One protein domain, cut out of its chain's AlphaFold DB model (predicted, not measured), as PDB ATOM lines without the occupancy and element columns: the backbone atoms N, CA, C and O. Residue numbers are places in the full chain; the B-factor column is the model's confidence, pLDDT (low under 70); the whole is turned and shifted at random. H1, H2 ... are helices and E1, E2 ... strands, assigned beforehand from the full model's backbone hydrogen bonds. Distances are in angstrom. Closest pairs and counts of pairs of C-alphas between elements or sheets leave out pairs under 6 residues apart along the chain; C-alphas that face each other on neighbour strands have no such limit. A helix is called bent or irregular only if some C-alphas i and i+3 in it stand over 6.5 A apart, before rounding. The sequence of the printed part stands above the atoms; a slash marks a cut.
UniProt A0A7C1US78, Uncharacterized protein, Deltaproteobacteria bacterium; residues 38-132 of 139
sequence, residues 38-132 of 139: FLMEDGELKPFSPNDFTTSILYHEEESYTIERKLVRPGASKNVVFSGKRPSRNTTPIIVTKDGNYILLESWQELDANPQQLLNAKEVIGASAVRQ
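This is residues 38 to 132 of the 139 residues of an uncharacterized protein of Deltaproteobacteria bacterium (UniProt A0A7C1US78). One antiparallel sheet of six strands is curled like part of a barrel and nearly closed, with edge strands E2 and E5 near each other; the small hairpin E1 and E2 folds over to face E6, E4 and E5, and the long bent strand E3 is the hinge. Two short helices, H1 and H2, graze the sheet, and a long loop with no named element leaves it, sticking out with residues 71 to 77. The printed part has 95 residues, in the order E1 E2 E3 E4 E5 H1 H2 E6; the sheet's order is E2 E1 E3 E6 E4 E5. The class is mixed, helices and strands, with under half of the residues in named elements. The whole is only just compact, close to loose, with a radius of gyration of the C-alphas of 14.5 A, and elongated, spanning 51 by 27 by 18 A.

Find C-alpha 121 at (267.596, 158.336, 231.820); from there E6, residues 121 to 130, runs 24.1 A to C-alpha 130 at (244.460, 155.745, 237.927). E3, residues 58 to 66, measures 22.5 A and bends by 64 degrees at residue 62. E4, residues 92 to 97, measures 16.1 A, and E5 is residues 102 to 104. E1, residues 38 to 41, begins at C-alpha 38 at (252.393, 161.650, 238.685), and E2 is residues 44 to 47. H1 is residues 108 to 113 and H2 residues 115 to 119.

The sheet is strongly twisted and forms a folded sheet, bent back on itself into two leaves that face each other: E2 E1 and E6 E4 E5. Between E3 and E6 look at N 60 and O 128, 2.9 A; between E6 and E4 at N 94 and O 125, 2.8 A. E4 and E5 are a hairpin, with N 95 and O 103 2.8 A apart. E1 pairs with E3 through N 38 and O 59, 2.8 A, and makes a hairpin with E2 through N 39 and O 46, 2.8 A. The closest C-alphas of E2 and E5 are those of Leu 45 and Tyr 102, 5.5 A. E5, H1 H2 and E6 make a split strand-helix-strand unit, two strands running the same way with E4 between them, its crossover right-handed. H1 only grazes the sheet with residues 108 to 111, and H2 with residues 117 to 119. H1 and H2 are close but not clearly touching, Leu 111 and Gln 117 having the closest C-alphas, 7.4 A. In H1 every O i to N i+4 pair is within hydrogen-bond range; in H2 0 of 1 is, beside 2 of 2 O i to N i+3 pairs.

The farthest C-alphas are those of Phe 53 and Pro 74, 51.0 A. The printed part has no cut. The link from E3 to E4, 25 residues, is long. The mean pLDDT of the printed part is 90.0, and no printed residue is under 70.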
ATOM      1  N   PHE A  38     252.114 160.628 239.679       94.94
ATOM      2  CA  PHE A  38     252.393 161.650 238.685       94.94
ATOM      3  C   PHE A  38     251.101 162.159 238.058       94.94
ATOM      4  O   PHE A  38     250.161 161.398 237.833       94.94
ATOM      5  N   LEU A  39     251.069 163.448 237.748       94.75
ATOM      6  CA  LEU A  39     249.994 164.114 237.030       94.75
ATOM      7  C   LEU A  39     250.532 164.590 235.680       94.75
ATOM      8  O   LEU A  39     251.622 165.155 235.609       94.75
ATOM      9  N   MET A  40     249.762 164.359 234.618       90.94
ATOM     10  CA  MET A  40     250.011 164.970 233.314       90.94
ATOM     11  C   MET A  40     249.267 166.305 233.244       90.94
ATOM     12  O   MET A  40     248.034 166.321 233.269       90.94
ATOM     13  N   GLU A  41     250.005 167.405 233.143       87.31
ATOM     14  CA  GLU A  41     249.465 168.762 233.052       87.31
ATOM     15  C   GLU A  41     250.231 169.540 231.978       87.31
ATOM     16  O   GLU A  41     251.458 169.531 231.953       87.31
ATOM     17  N   ASP A  42     249.507 170.166 231.046       84.69
ATOM     18  CA  ASP A  42     250.077 170.923 229.918       84.69
ATOM     19  C   ASP A  42     251.080 170.141 229.042       84.69
ATOM     20  O   ASP A  42     251.966 170.712 228.410       84.69
ATOM     21  N   GLY A  43     250.927 168.815 228.973       84.81
ATOM     22  CA  GLY A  43     251.824 167.928 228.221       84.81
ATOM     23  C   GLY A  43     253.123 167.581 228.954       84.81
ATOM     24  O   GLY A  43     253.959 166.871 228.398       84.81
ATOM     25  N   GLU A  44     253.279 168.033 230.196       88.88
ATOM     26  CA  GLU A  44     254.396 167.690 231.067       88.88
ATOM     27  C   GLU A  44     253.936 166.779 232.202       88.88
ATOM     28  O   GLU A  44     252.885 166.977 232.817       88.88
ATOM     29  N   LEU A  45     254.758 165.780 232.514       93.06
ATOM     30  CA  LEU A  45     254.510 164.904 233.645       93.06
ATOM     31  C   LEU A  45     255.199 165.469 234.894       93.06
ATOM     32  O   LEU A  45     256.401 165.743 234.881       93.06
ATOM     33  N   LYS A  46     254.443 165.641 235.981       92.81
ATOM     34  CA  LYS A  46     254.924 166.231 237.240       92.81
ATOM     35  C   LYS A  46     254.561 165.349 238.435       92.81
ATOM     36  O   LYS A  46     253.532 164.674 238.389       92.81
ATOM     37  N   PRO A  47     255.366 165.339 239.512       93.06
ATOM     38  CA  PRO A  47     254.983 164.683 240.758       93.06
ATOM     39  C   PRO A  47     253.684 165.277 241.313       93.06
ATOM     40  O   PRO A  47     253.510 166.494 241.325       93.06
ATOM     41  N   PHE A  48     252.787 164.415 241.781       92.94
ATOM     42  CA  PHE A  48     251.502 164.785 242.358       92.94
ATOM     43  C   PHE A  48     251.452 164.407 243.838       92.94
ATOM     44  O   PHE A  48     251.815 163.291 244.218       92.94
ATOM     45  N   SER A  49     250.980 165.330 244.672       88.75
ATOM     46  CA  SER A  49     250.788 165.089 246.100       88.75
ATOM     47  C   SER A  49     249.427 164.431 246.353       88.75
ATOM     48  O   SER A  49     248.410 164.966 245.913       88.75
ATOM     49  N   PRO A  50     249.344 163.337 247.133       83.31
ATOM     50  CA  PRO A  50     248.065 162.719 247.505       83.31
ATOM     51  C   PRO A  50     247.116 163.638 248.294       83.31
ATOM     52  O   PRO A  50     245.926 163.342 248.394       83.31
ATOM     53  N   ASN A  51     247.640 164.723 248.873       86.44
ATOM     54  CA  ASN A  51     246.850 165.718 249.601       86.44
ATOM     55  C   ASN A  51     246.158 166.727 248.671       86.44
ATOM     56  O   ASN A  51     245.273 167.454 249.126       86.44
ATOM     57  N   ASP A  52     246.549 166.771 247.397       89.00
ATOM     58  CA  ASP A  52     245.942 167.644 246.402       89.00
ATOM     59  C   ASP A  52     244.732 166.966 245.746       89.00
ATOM     60  O   ASP A  52     244.515 165.750 245.840       89.00
ATOM     61  N   PHE A  53     243.911 167.770 245.069       87.31
ATOM     62  CA  PHE A  53     242.753 167.290 244.322       87.31
ATOM     63  C   PHE A  53     242.933 167.513 242.826       87.31
ATOM     64  O   PHE A  53     243.265 168.614 242.387       87.31
ATOM     65  N   THR A  54     242.633 166.481 242.038       89.44
ATOM     66  CA  THR A  54     242.554 166.593 240.582       89.44
ATOM     67  C   THR A  54     241.484 165.679 239.996       89.44
ATOM     68  O   THR A  54     241.189 164.601 240.512       89.44
ATOM     69  N   THR A  55     240.891 166.113 238.885       88.12
ATOM     70  CA  THR A  55     239.978 165.302 238.064       88.12
ATOM     71  C   THR A  55     240.692 164.611 236.901       88.12
ATOM     72  O   THR A  55     240.082 163.793 236.203       88.12
ATOM     73  N   SER A  56     241.968 164.931 236.688       90.81
ATOM     74  CA  SER A  56     242.796 164.377 235.623       90.81
ATOM     75  C   SER A  56     243.228 162.939 235.911       90.81
ATOM     76  O   SER A  56     243.069 162.407 237.011       90.81
ATOM     77  N   ILE A  57     243.769 162.287 234.881       92.38
ATOM     78  CA  ILE A  57     244.390 160.969 235.020       92.38
ATOM     79  C   ILE A  57     245.693 161.132 235.802       92.38
ATOM     80  O   ILE A  57     246.517 161.990 235.483       92.38
ATOM     81  N   LEU A  58     245.861 160.282 236.809       94.56
ATOM     82  CA  LEU A  58     247.091 160.143 237.569       94.56
ATOM     83  C   LEU A  58     247.824 158.884 237.112       94.56
ATOM     84  O   LEU A  58     247.204 157.924 236.660       94.56
ATOM     85  N   TYR A  59     249.136 158.873 237.265       95.31
ATOM     86  CA  TYR A  59     249.979 157.720 236.995       95.31
ATOM     87  C   TYR A  59     250.590 157.268 238.311       95.31
ATOM     88  O   TYR A  59     251.361 158.002 238.923       95.31
ATOM     89  N   HIS A  60     250.200 156.086 238.763       94.06
ATOM     90  CA  HIS A  60     250.666 155.487 240.004       94.06
ATOM     91  C   HIS A  60     251.843 154.560 239.711       94.06
ATOM     92  O   HIS A  60     251.734 153.686 238.852       94.06
ATOM     93  N   GLU A  61     252.968 154.758 240.389       94.50
ATOM     94  CA  GLU A  61     254.123 153.868 240.298       94.50
ATOM     95  C   GLU A  61     253.767 152.449 240.762       94.50
ATOM     96  O   GLU A  61     253.301 152.238 241.876       94.50
ATOM     97  N   GLU A  62     254.011 151.460 239.905       92.75
ATOM     98  CA  GLU A  62     253.864 150.039 240.241       92.75
ATOM     99  C   GLU A  62     255.231 149.363 240.398       92.75
ATOM    100  O   GLU A  62     255.408 148.469 241.222       92.75
ATOM    101  N   GLU A  63     256.194 149.740 239.551       91.94
ATOM    102  CA  GLU A  63     257.510 149.108 239.448       91.94
ATOM    103  C   GLU A  63     258.557 150.162 239.034       91.94
ATOM    104  O   GLU A  63     258.250 151.044 238.234       91.94
ATOM    105  N   SER A  64     259.805 150.046 239.502       92.38
ATOM    106  CA  SER A  64     260.924 150.896 239.061       92.38
ATOM    107  C   SER A  64     262.106 150.061 238.567       92.38
ATOM    108  O   SER A  64     262.408 148.990 239.100       92.38
ATOM    109  N   TYR A  65     262.768 150.548 237.517       92.75
ATOM    110  CA  TYR A  65     263.844 149.874 236.802       92.75
ATOM    111  C   TYR A  65     265.094 150.756 236.737       92.75
ATOM    112  O   TYR A  65     265.096 151.839 236.143       92.75
ATOM    113  N   THR A  66     266.199 150.237 237.272       92.12
ATOM    114  CA  THR A  66     267.533 150.826 237.102       92.12
ATOM    115  C   THR A  66     268.104 150.478 235.731       92.12
ATOM    116  O   THR A  66     267.933 149.370 235.221       92.12
ATOM    117  N   ILE A  67     268.833 151.421 235.137       91.19
ATOM    118  CA  ILE A  67     269.393 151.269 233.794       91.19
ATOM    119  C   ILE A  67     270.850 150.817 233.885       91.19
ATOM    120  O   ILE A  67     271.726 151.566 234.315       91.19
ATOM    121  N   GLU A  68     271.123 149.606 233.404       88.50
ATOM    122  CA  GLU A  68     272.478 149.079 233.234       88.50
ATOM    123  C   GLU A  68     272.868 149.025 231.755       88.50
ATOM    124  O   GLU A  68     272.075 148.641 230.893       88.50
ATOM    125  N   ARG A  69     274.130 149.346 231.447       87.56
ATOM    126  CA  ARG A  69     274.685 149.227 230.090       87.56
ATOM    127  C   ARG A  69     275.539 147.969 229.995       87.56
ATOM    128  O   ARG A  69     276.520 147.832 230.722       87.56
ATOM    129  N   LYS A  70     275.184 147.066 229.081       85.19
ATOM    130  CA  LYS A  70     275.923 145.824 228.816       85.19
ATOM    131  C   LYS A  70     276.393 145.799 227.367       85.19
ATOM    132  O   LYS A  70     275.657 146.182 226.462       85.19
ATOM    133  N   LEU A  71     277.627 145.351 227.152       85.38
ATOM    134  CA  LEU A  71     278.171 145.138 225.814       85.38
ATOM    135  C   LEU A  71     277.691 143.782 225.294       85.38
ATOM    136  O   LEU A  71     277.851 142.763 225.964       85.38
ATOM    137  N   VAL A  72     277.118 143.770 224.094       84.44
ATOM    138  CA  VAL A  72     276.657 142.552 223.417       84.44
ATOM    139  C   VAL A  72     277.445 142.332 222.131       84.44
ATOM    140  O   VAL A  72     277.968 143.277 221.538       84.44
ATOM    141  N   ARG A  73     277.565 141.073 221.694       88.88
ATOM    142  CA  ARG A  73     278.285 140.742 220.457       88.88
ATOM    143  C   ARG A  73     277.577 141.355 219.238       88.88
ATOM    144  O   ARG A  73     276.344 141.352 219.205       88.88
ATOM    145  N   PRO A  74     278.318 141.798 218.207       81.44
ATOM    146  CA  PRO A  74     277.731 142.175 216.924       81.44
ATOM    147  C   PRO A  74     276.935 140.990 216.344       81.44
ATOM    148  O   PRO A  74     277.515 139.956 216.027       81.44
ATOM    149  N   GLY A  75     275.603 141.103 216.289       80.75
ATOM    150  CA  GLY A  75     274.674 140.034 215.880       80.75
ATOM    151  C   GLY A  75     273.634 139.645 216.940       80.75
ATOM    152  O   GLY A  75     272.633 139.017 216.607       80.75
ATOM    153  N   ALA A  76     273.829 140.045 218.200       80.25
ATOM    154  CA  ALA A  76     272.810 139.918 219.240       80.25
ATOM    155  C   ALA A  76     271.654 140.919 219.034       80.25
ATOM    156  O   ALA A  76     271.814 141.938 218.353       80.25
ATOM    157  N   SER A  77     270.489 140.639 219.631       76.25
ATOM    158  CA  SER A  77     269.329 141.534 219.563       76.25
ATOM    159  C   SER A  77     269.670 142.916 220.115       76.25
ATOM    160  O   SER A  77     270.295 143.024 221.169       76.25
ATOM    161  N   LYS A  78     269.197 143.964 219.437       75.94
ATOM    162  CA  LYS A  78     269.362 145.362 219.863       75.94
ATOM    163  C   LYS A  78     268.264 145.848 220.824       75.94
ATOM    164  O   LYS A  78     268.277 147.016 221.193       75.94
ATOM    165  N   ASN A  79     267.323 144.979 221.192       78.25
ATOM    166  CA  ASN A  79     266.168 145.327 222.021       78.25
ATOM    167  C   ASN A  79     266.579 145.559 223.478       78.25
ATOM    168  O   ASN A  79     267.611 145.049 223.929       78.25
ATOM    169  N   VAL A  80     265.737 146.275 224.225       80.44
ATOM    170  CA  VAL A  80     265.924 146.439 225.665       80.44
ATOM    171  C   VAL A  80     265.749 145.080 226.341       80.44
ATOM    172  O   VAL A  80     264.846 144.298 226.034       80.44
ATOM    173  N   VAL A  81     266.660 144.767 227.258       81.31
ATOM    174  CA  VAL A  81     266.621 143.527 228.031       81.31
ATOM    175  C   VAL A  81     266.321 143.880 229.476       81.31
ATOM    176  O   VAL A  81     267.102 144.566 230.128       81.31
ATOM    177  N   PHE A  82     265.205 143.367 229.985       82.75
ATOM    178  CA  PHE A  82     264.860 143.467 231.398       82.75
ATOM    179  C   PHE A  82     265.616 142.401 232.186       82.75
ATOM    180  O   PHE A  82     265.528 141.209 231.882       82.75
ATOM    181  N   SER A  83     266.364 142.832 233.199       79.31
ATOM    182  CA  SER A  83     266.984 141.923 234.158       79.31
ATOM    183  C   SER A  83     265.959 141.568 235.235       79.31
ATOM    184  O   SER A  83     265.589 142.423 236.031       79.31
ATOM    185  N   GLY A  84     265.492 140.318 235.258       81.19
ATOM    186  CA  GLY A  84     264.494 139.845 236.222       81.19
ATOM    187  C   GLY A  84     263.074 139.819 235.655       81.19
ATOM    188  O   GLY A  84     262.839 139.262 234.579       81.19
ATOM    189  N   LYS A  85     262.111 140.362 236.409       83.62
ATOM    190  CA  LYS A  85     260.700 140.390 236.008       83.62
ATOM    191  C   LYS A  85     260.508 141.429 234.900       83.62
ATOM    192  O   LYS A  85     261.043 142.530 234.971       83.62
ATOM    193  N   ARG A  86     259.748 141.064 233.866       86.62
ATOM    194  CA  ARG A  86     259.309 142.031 232.857       86.62
ATOM    195  C   ARG A  86     258.247 142.968 233.434       86.62
ATOM    196  O   ARG A  86     257.474 142.512 234.282       86.62
ATOM    197  N   PRO A  87     258.133 144.186 232.884       87.88
ATOM    198  CA  PRO A  87     257.051 145.083 233.226       87.88
ATOM    199  C   PRO A  87     255.684 144.443 233.077       87.88
ATOM    200  O   PRO A  87     255.430 143.668 232.144       87.88
ATOM    201  N   SER A  88     254.798 144.779 234.011       88.19
ATOM    202  CA  SER A  88     253.385 144.442 233.892       88.19
ATOM    203  C   SER A  88     252.817 144.957 232.564       88.19
ATOM    204  O   SER A  88     253.107 146.062 232.123       88.19
ATOM    205  N   ARG A  89     251.956 144.166 231.914       85.44
ATOM    206  CA  ARG A  89     251.346 144.558 230.629       85.44
ATOM    207  C   ARG A  89     250.429 145.775 230.737       85.44
ATOM    208  O   ARG A  89     250.134 146.388 229.720       85.44
ATOM    209  N   ASN A  90     249.968 146.082 231.946       88.62
ATOM    210  CA  ASN A  90     249.049 147.184 232.208       88.62
ATOM    211  C   ASN A  90     249.782 148.461 232.639       88.62
ATOM    212  O   ASN A  90     249.122 149.446 232.963       88.62
ATOM    213  N   THR A  91     251.117 148.439 232.693       94.12
ATOM    214  CA  THR A  91     251.902 149.629 233.012       94.12
ATOM    215  C   THR A  91     252.394 150.310 231.752       94.12
ATOM    216  O   THR A  91     252.618 149.688 230.712       94.12
ATOM    217  N   THR A  92     252.579 151.612 231.882       94.56
ATOM    218  CA  THR A  92     253.145 152.497 230.877       94.56
ATOM    219  C   THR A  92     254.495 153.004 231.393       94.56
ATOM    220  O   THR A  92     254.596 153.292 232.591       94.56
ATOM    221  N   PRO A  93     255.544 153.088 230.558       95.62
ATOM    222  CA  PRO A  93     256.844 153.550 231.013       95.62
ATOM    223  C   PRO A  93     256.866 155.068 231.206       95.62
ATOM    224  O   PRO A  93     256.434 155.824 230.338       95.62
ATOM    225  N   ILE A  94     257.463 155.506 232.308       96.12
ATOM    226  CA  ILE A  94     257.856 156.888 232.568       96.12
ATOM    227  C   ILE A  94     259.375 156.909 232.711       96.12
ATOM    228  O   ILE A  94     259.932 156.281 233.610       96.12
ATOM    229  N   ILE A  95     260.063 157.634 231.837       95.62
ATOM    230  CA  ILE A  95     261.501 157.860 231.957       95.62
ATOM    231  C   ILE A  95     261.732 159.023 232.913       95.62
ATOM    232  O   ILE A  95     261.258 160.131 232.669       95.62
ATOM    233  N   VAL A  96     262.530 158.795 233.952       95.50
ATOM    234  CA  VAL A  96     263.058 159.873 234.791       95.50
ATOM    235  C   VAL A  96     264.436 160.235 234.266       95.50
ATOM    236  O   VAL A  96     265.345 159.399 234.246       95.50
ATOM    237  N   THR A  97     264.616 161.467 233.810       94.62
ATOM    238  CA  THR A  97     265.906 161.928 233.298       94.62
ATOM    239  C   THR A  97     266.856 162.278 234.441       94.62
ATOM    240  O   THR A  97     266.452 162.545 235.574       94.62
ATOM    241  N   LYS A  98     268.158 162.301 234.149       93.00
ATOM    242  CA  LYS A  98     269.182 162.774 235.097       93.00
ATOM    243  C   LYS A  98     268.993 164.240 235.494       93.00
ATOM    244  O   LYS A  98     269.422 164.617 236.576       93.00
ATOM    245  N   ASP A  99     268.324 165.013 234.643       92.12
ATOM    246  CA  ASP A  99     268.001 166.423 234.870       92.12
ATOM    247  C   ASP A  99     266.764 166.610 235.769       92.12
ATOM    248  O   ASP A  99     266.439 167.733 236.135       92.12
ATOM    249  N   GLY A 100     266.079 165.519 236.143       89.00
ATOM    250  CA  GLY A 100     264.890 165.552 236.998       89.00
ATOM    251  C   GLY A 100     263.565 165.722 236.251       89.00
ATOM    252  O   GLY A 100     262.545 165.957 236.892       89.00
ATOM    253  N   ASN A 101     263.561 165.582 234.923       92.31
ATOM    254  CA  ASN A 101     262.338 165.608 234.120       92.31
ATOM    255  C   ASN A 101     261.703 164.218 234.040       92.31
ATOM    256  O   ASN A 101     262.389 163.198 234.147       92.31
ATOM    257  N   TYR A 102     260.400 164.190 233.772       94.31
ATOM    258  CA  TYR A 102     259.627 162.968 233.601       94.31
ATOM    259  C   TYR A 102     259.042 162.921 232.192       94.31
ATOM    260  O   TYR A 102     258.379 163.860 231.756       94.31
ATOM    261  N   ILE A 103     259.288 161.826 231.478       94.06
ATOM    262  CA  ILE A 103     258.815 161.625 230.106       94.06
ATOM    263  C   ILE A 103     257.916 160.396 230.106       94.06
ATOM    264  O   ILE A 103     258.396 159.277 230.286       94.06
ATOM    265  N   LEU A 104     256.614 160.604 229.921       94.44
ATOM    266  CA  LEU A 104     255.661 159.516 229.734       94.44
ATOM    267  C   LEU A 104     255.764 158.996 228.297       94.44
ATOM    268  O   LEU A 104     255.677 159.777 227.353       94.44
ATOM    269  N   LEU A 105     255.916 157.685 228.149       93.94
ATOM    270  CA  LEU A 105     255.841 157.004 226.856       93.94
ATOM    271  C   LEU A 105     254.439 156.444 226.632       93.94
ATOM    272  O   LEU A 105     253.674 156.293 227.577       93.94
ATOM    273  N   GLU A 106     254.093 156.086 225.403       91.94
ATOM    274  CA  GLU A 106     252.812 155.437 225.108       91.94
ATOM    275  C   GLU A 106     252.813 153.968 225.545       91.94
ATOM    276  O   GLU A 106     251.784 153.420 225.945       91.94
ATOM    277  N   SER A 107     253.964 153.297 225.434       92.88
ATOM    278  CA  SER A 107     254.073 151.866 225.714       92.88
ATOM    279  C   SER A 107     255.514 151.391 225.903       92.88
ATOM    280  O   SER A 107     256.475 152.032 225.480       92.88
ATOM    281  N   TRP A 108     255.680 150.199 226.479       92.62
ATOM    282  CA  TRP A 108     256.984 149.527 226.549       92.62
ATOM    283  C   TRP A 108     257.552 149.186 225.166       92.62
ATOM    284  O   TRP A 108     258.767 149.177 224.984       92.62
ATOM    285  N   GLN A 109     256.686 148.957 224.180       91.19
ATOM    286  CA  GLN A 109     257.076 148.709 222.793       91.19
ATOM    287  C   GLN A 109     257.714 149.944 222.153       91.19
ATOM    288  O   GLN A 109     258.642 149.807 221.359       91.19
ATOM    289  N   GLU A 110     257.250 151.144 222.507       92.06
ATOM    290  CA  GLU A 110     257.868 152.394 222.059       92.06
ATOM    291  C   GLU A 110     259.306 152.514 222.581       92.06
ATOM    292  O   GLU A 110     260.224 152.847 221.827       92.06
ATOM    293  N   LEU A 111     259.516 152.165 223.854       91.44
ATOM    294  CA  LEU A 111     260.843 152.146 224.462       91.44
ATOM    295  C   LEU A 111     261.768 151.119 223.792       91.44
ATOM    296  O   LEU A 111     262.934 151.419 223.527       91.44
ATOM    297  N   ASP A 112     261.245 149.930 223.481       89.56
ATOM    298  CA  ASP A 112     261.971 148.887 222.747       89.56
ATOM    299  C   ASP A 112     262.351 149.326 221.325       89.56
ATOM    300  O   ASP A 112     263.431 148.980 220.839       89.56
ATOM    301  N   ALA A 113     261.482 150.089 220.660       90.75
ATOM    302  CA  ALA A 113     261.730 150.621 219.324       90.75
ATOM    303  C   ALA A 113     262.773 151.752 219.335       90.75
ATOM    304  O   ALA A 113     263.580 151.851 218.409       90.75
ATOM    305  N   ASN A 114     262.790 152.571 220.392       89.88
ATOM    306  CA  ASN A 114     263.644 153.753 220.515       89.88
ATOM    307  C   ASN A 114     264.476 153.744 221.816       89.88
ATOM    308  O   ASN A 114     264.364 154.661 222.637       89.88
ATOM    309  N   PRO A 115     265.402 152.783 222.000       89.88
ATOM    310  CA  PRO A 115     266.173 152.648 223.240       89.88
ATOM    311  C   PRO A 115     267.136 153.820 223.496       89.88
ATOM    312  O   PRO A 115     267.665 153.960 224.598       89.88
ATOM    313  N   GLN A 116     267.370 154.686 222.502       90.50
ATOM    314  CA  GLN A 116     268.196 155.890 222.648       90.50
ATOM    315  C   GLN A 116     267.666 156.851 223.721       90.50
ATOM    316  O   GLN A 116     268.459 157.569 224.331       90.50
ATOM    317  N   GLN A 117     266.362 156.818 224.016       89.88
ATOM    318  CA  GLN A 117     265.765 157.621 225.087       89.88
ATOM    319  C   GLN A 117     266.366 157.294 226.473       89.88
ATOM    320  O   GLN A 117     266.417 158.150 227.354       89.88
ATOM    321  N   LEU A 118     266.932 156.092 226.653       92.25
ATOM    322  CA  LEU A 118     267.575 155.664 227.901       92.25
ATOM    323  C   LEU A 118     268.976 156.263 228.131       92.25
ATOM    324  O   LEU A 118     269.571 156.053 229.189       92.25
ATOM    325  N   LEU A 119     269.549 157.004 227.174       91.00
ATOM    326  CA  LEU A 119     270.906 157.558 227.311       91.00
ATOM    327  C   LEU A 119     271.023 158.562 228.471       91.00
ATOM    328  O   LEU A 119     272.003 158.521 229.232       91.00
ATOM    329  N   ASN A 120     270.005 159.411 228.617       91.06
ATOM    330  CA  ASN A 120     269.915 160.450 229.646       91.06
ATOM    331  C   ASN A 120     268.986 160.065 230.802       91.06
ATOM    332  O   ASN A 120     268.778 160.856 231.720       91.06
ATOM    333  N   ALA A 121     268.454 158.849 230.776       93.94
ATOM    334  CA  ALA A 121     267.596 158.336 231.820       93.94
ATOM    335  C   ALA A 121     268.414 157.944 233.062       93.94
ATOM    336  O   ALA A 121     269.545 157.448 232.972       93.94
ATOM    337  N   LYS A 122     267.838 158.216 234.229       94.19
ATOM    338  CA  LYS A 122     268.308 157.793 235.550       94.19
ATOM    339  C   LYS A 122     267.628 156.484 235.952       94.19
ATOM    340  O   LYS A 122     268.293 155.566 236.418       94.19
ATOM    341  N   GLU A 123     266.322 156.408 235.733       94.62
ATOM    342  CA  GLU A 123     265.465 155.260 236.030       94.62
ATOM    343  C   GLU A 123     264.287 155.240 235.044       94.62
ATOM    344  O   GLU A 123     263.991 156.248 234.391       94.62
ATOM    345  N   VAL A 124     263.626 154.090 234.935       95.00
ATOM    346  CA  VAL A 124     262.347 153.953 234.227       95.00
ATOM    347  C   VAL A 124     261.319 153.403 235.197       95.00
ATOM    348  O   VAL A 124     261.538 152.359 235.800       95.00
ATOM    349  N   ILE A 125     260.191 154.083 235.320       95.25
ATOM    350  CA  ILE A 125     259.083 153.692 236.183       95.25
ATOM    351  C   ILE A 125     258.010 153.041 235.315       95.25
ATOM    352  O   ILE A 125     257.632 153.580 234.280       95.25
ATOM    353  N   GLY A 126     257.505 151.884 235.722       95.25
ATOM    354  CA  GLY A 126     256.261 151.335 235.206       95.25
ATOM    355  C   GLY A 126     255.099 151.865 236.025       95.25
ATOM    356  O   GLY A 126     254.973 151.506 237.193       95.25
ATOM    357  N   ALA A 127     254.246 152.686 235.417       95.69
ATOM    358  CA  ALA A 127     253.103 153.278 236.101       95.69
ATOM    359  C   ALA A 127     251.762 152.830 235.519       95.69
ATOM    360  O   ALA A 127     251.635 152.595 234.315       95.69
ATOM    361  N   SER A 128     250.751 152.726 236.374       94.81
ATOM    362  CA  SER A 128     249.369 152.442 235.997       94.81
ATOM    363  C   SER A 128     248.548 153.734 235.984       94.81
ATOM    364  O   SER A 128     248.694 154.599 236.846       94.81
ATOM    365  N   ALA A 129     247.686 153.897 234.979       93.56
ATOM    366  CA  ALA A 129     246.772 155.032 234.928       93.56
ATOM    367  C   ALA A 129     245.631 154.825 235.938       93.56
ATOM    368  O   ALA A 129     244.891 153.841 235.860       93.56
ATOM    369  N   VAL A 130     245.466 155.768 236.861       93.38
ATOM    370  CA  VAL A 130     244.460 155.745 237.927       93.38
ATOM    371  C   VAL A 130     243.678 157.060 237.974       93.38
ATOM    372  O   VAL A 130     244.015 158.046 237.317       93.38
ATOM    373  N   ARG A 131     242.585 157.071 238.740       92.38
ATOM    374  CA  ARG A 131     241.779 158.269 239.006       92.38
ATOM    375  C   ARG A 131     241.551 158.410 240.501       92.38
ATOM    376  O   ARG A 131     241.279 157.418 241.176       92.38
ATOM    377  N   GLN A 132     241.616 159.639 240.995       90.38
ATOM    378  CA  GLN A 132     241.250 159.951 242.371       90.38
ATOM    379  C   GLN A 132     239.728 159.827 242.537       90.38
ATOM    380  O   GLN A 132     238.959 160.320 241.709       90.38
TER     381      GLN A 132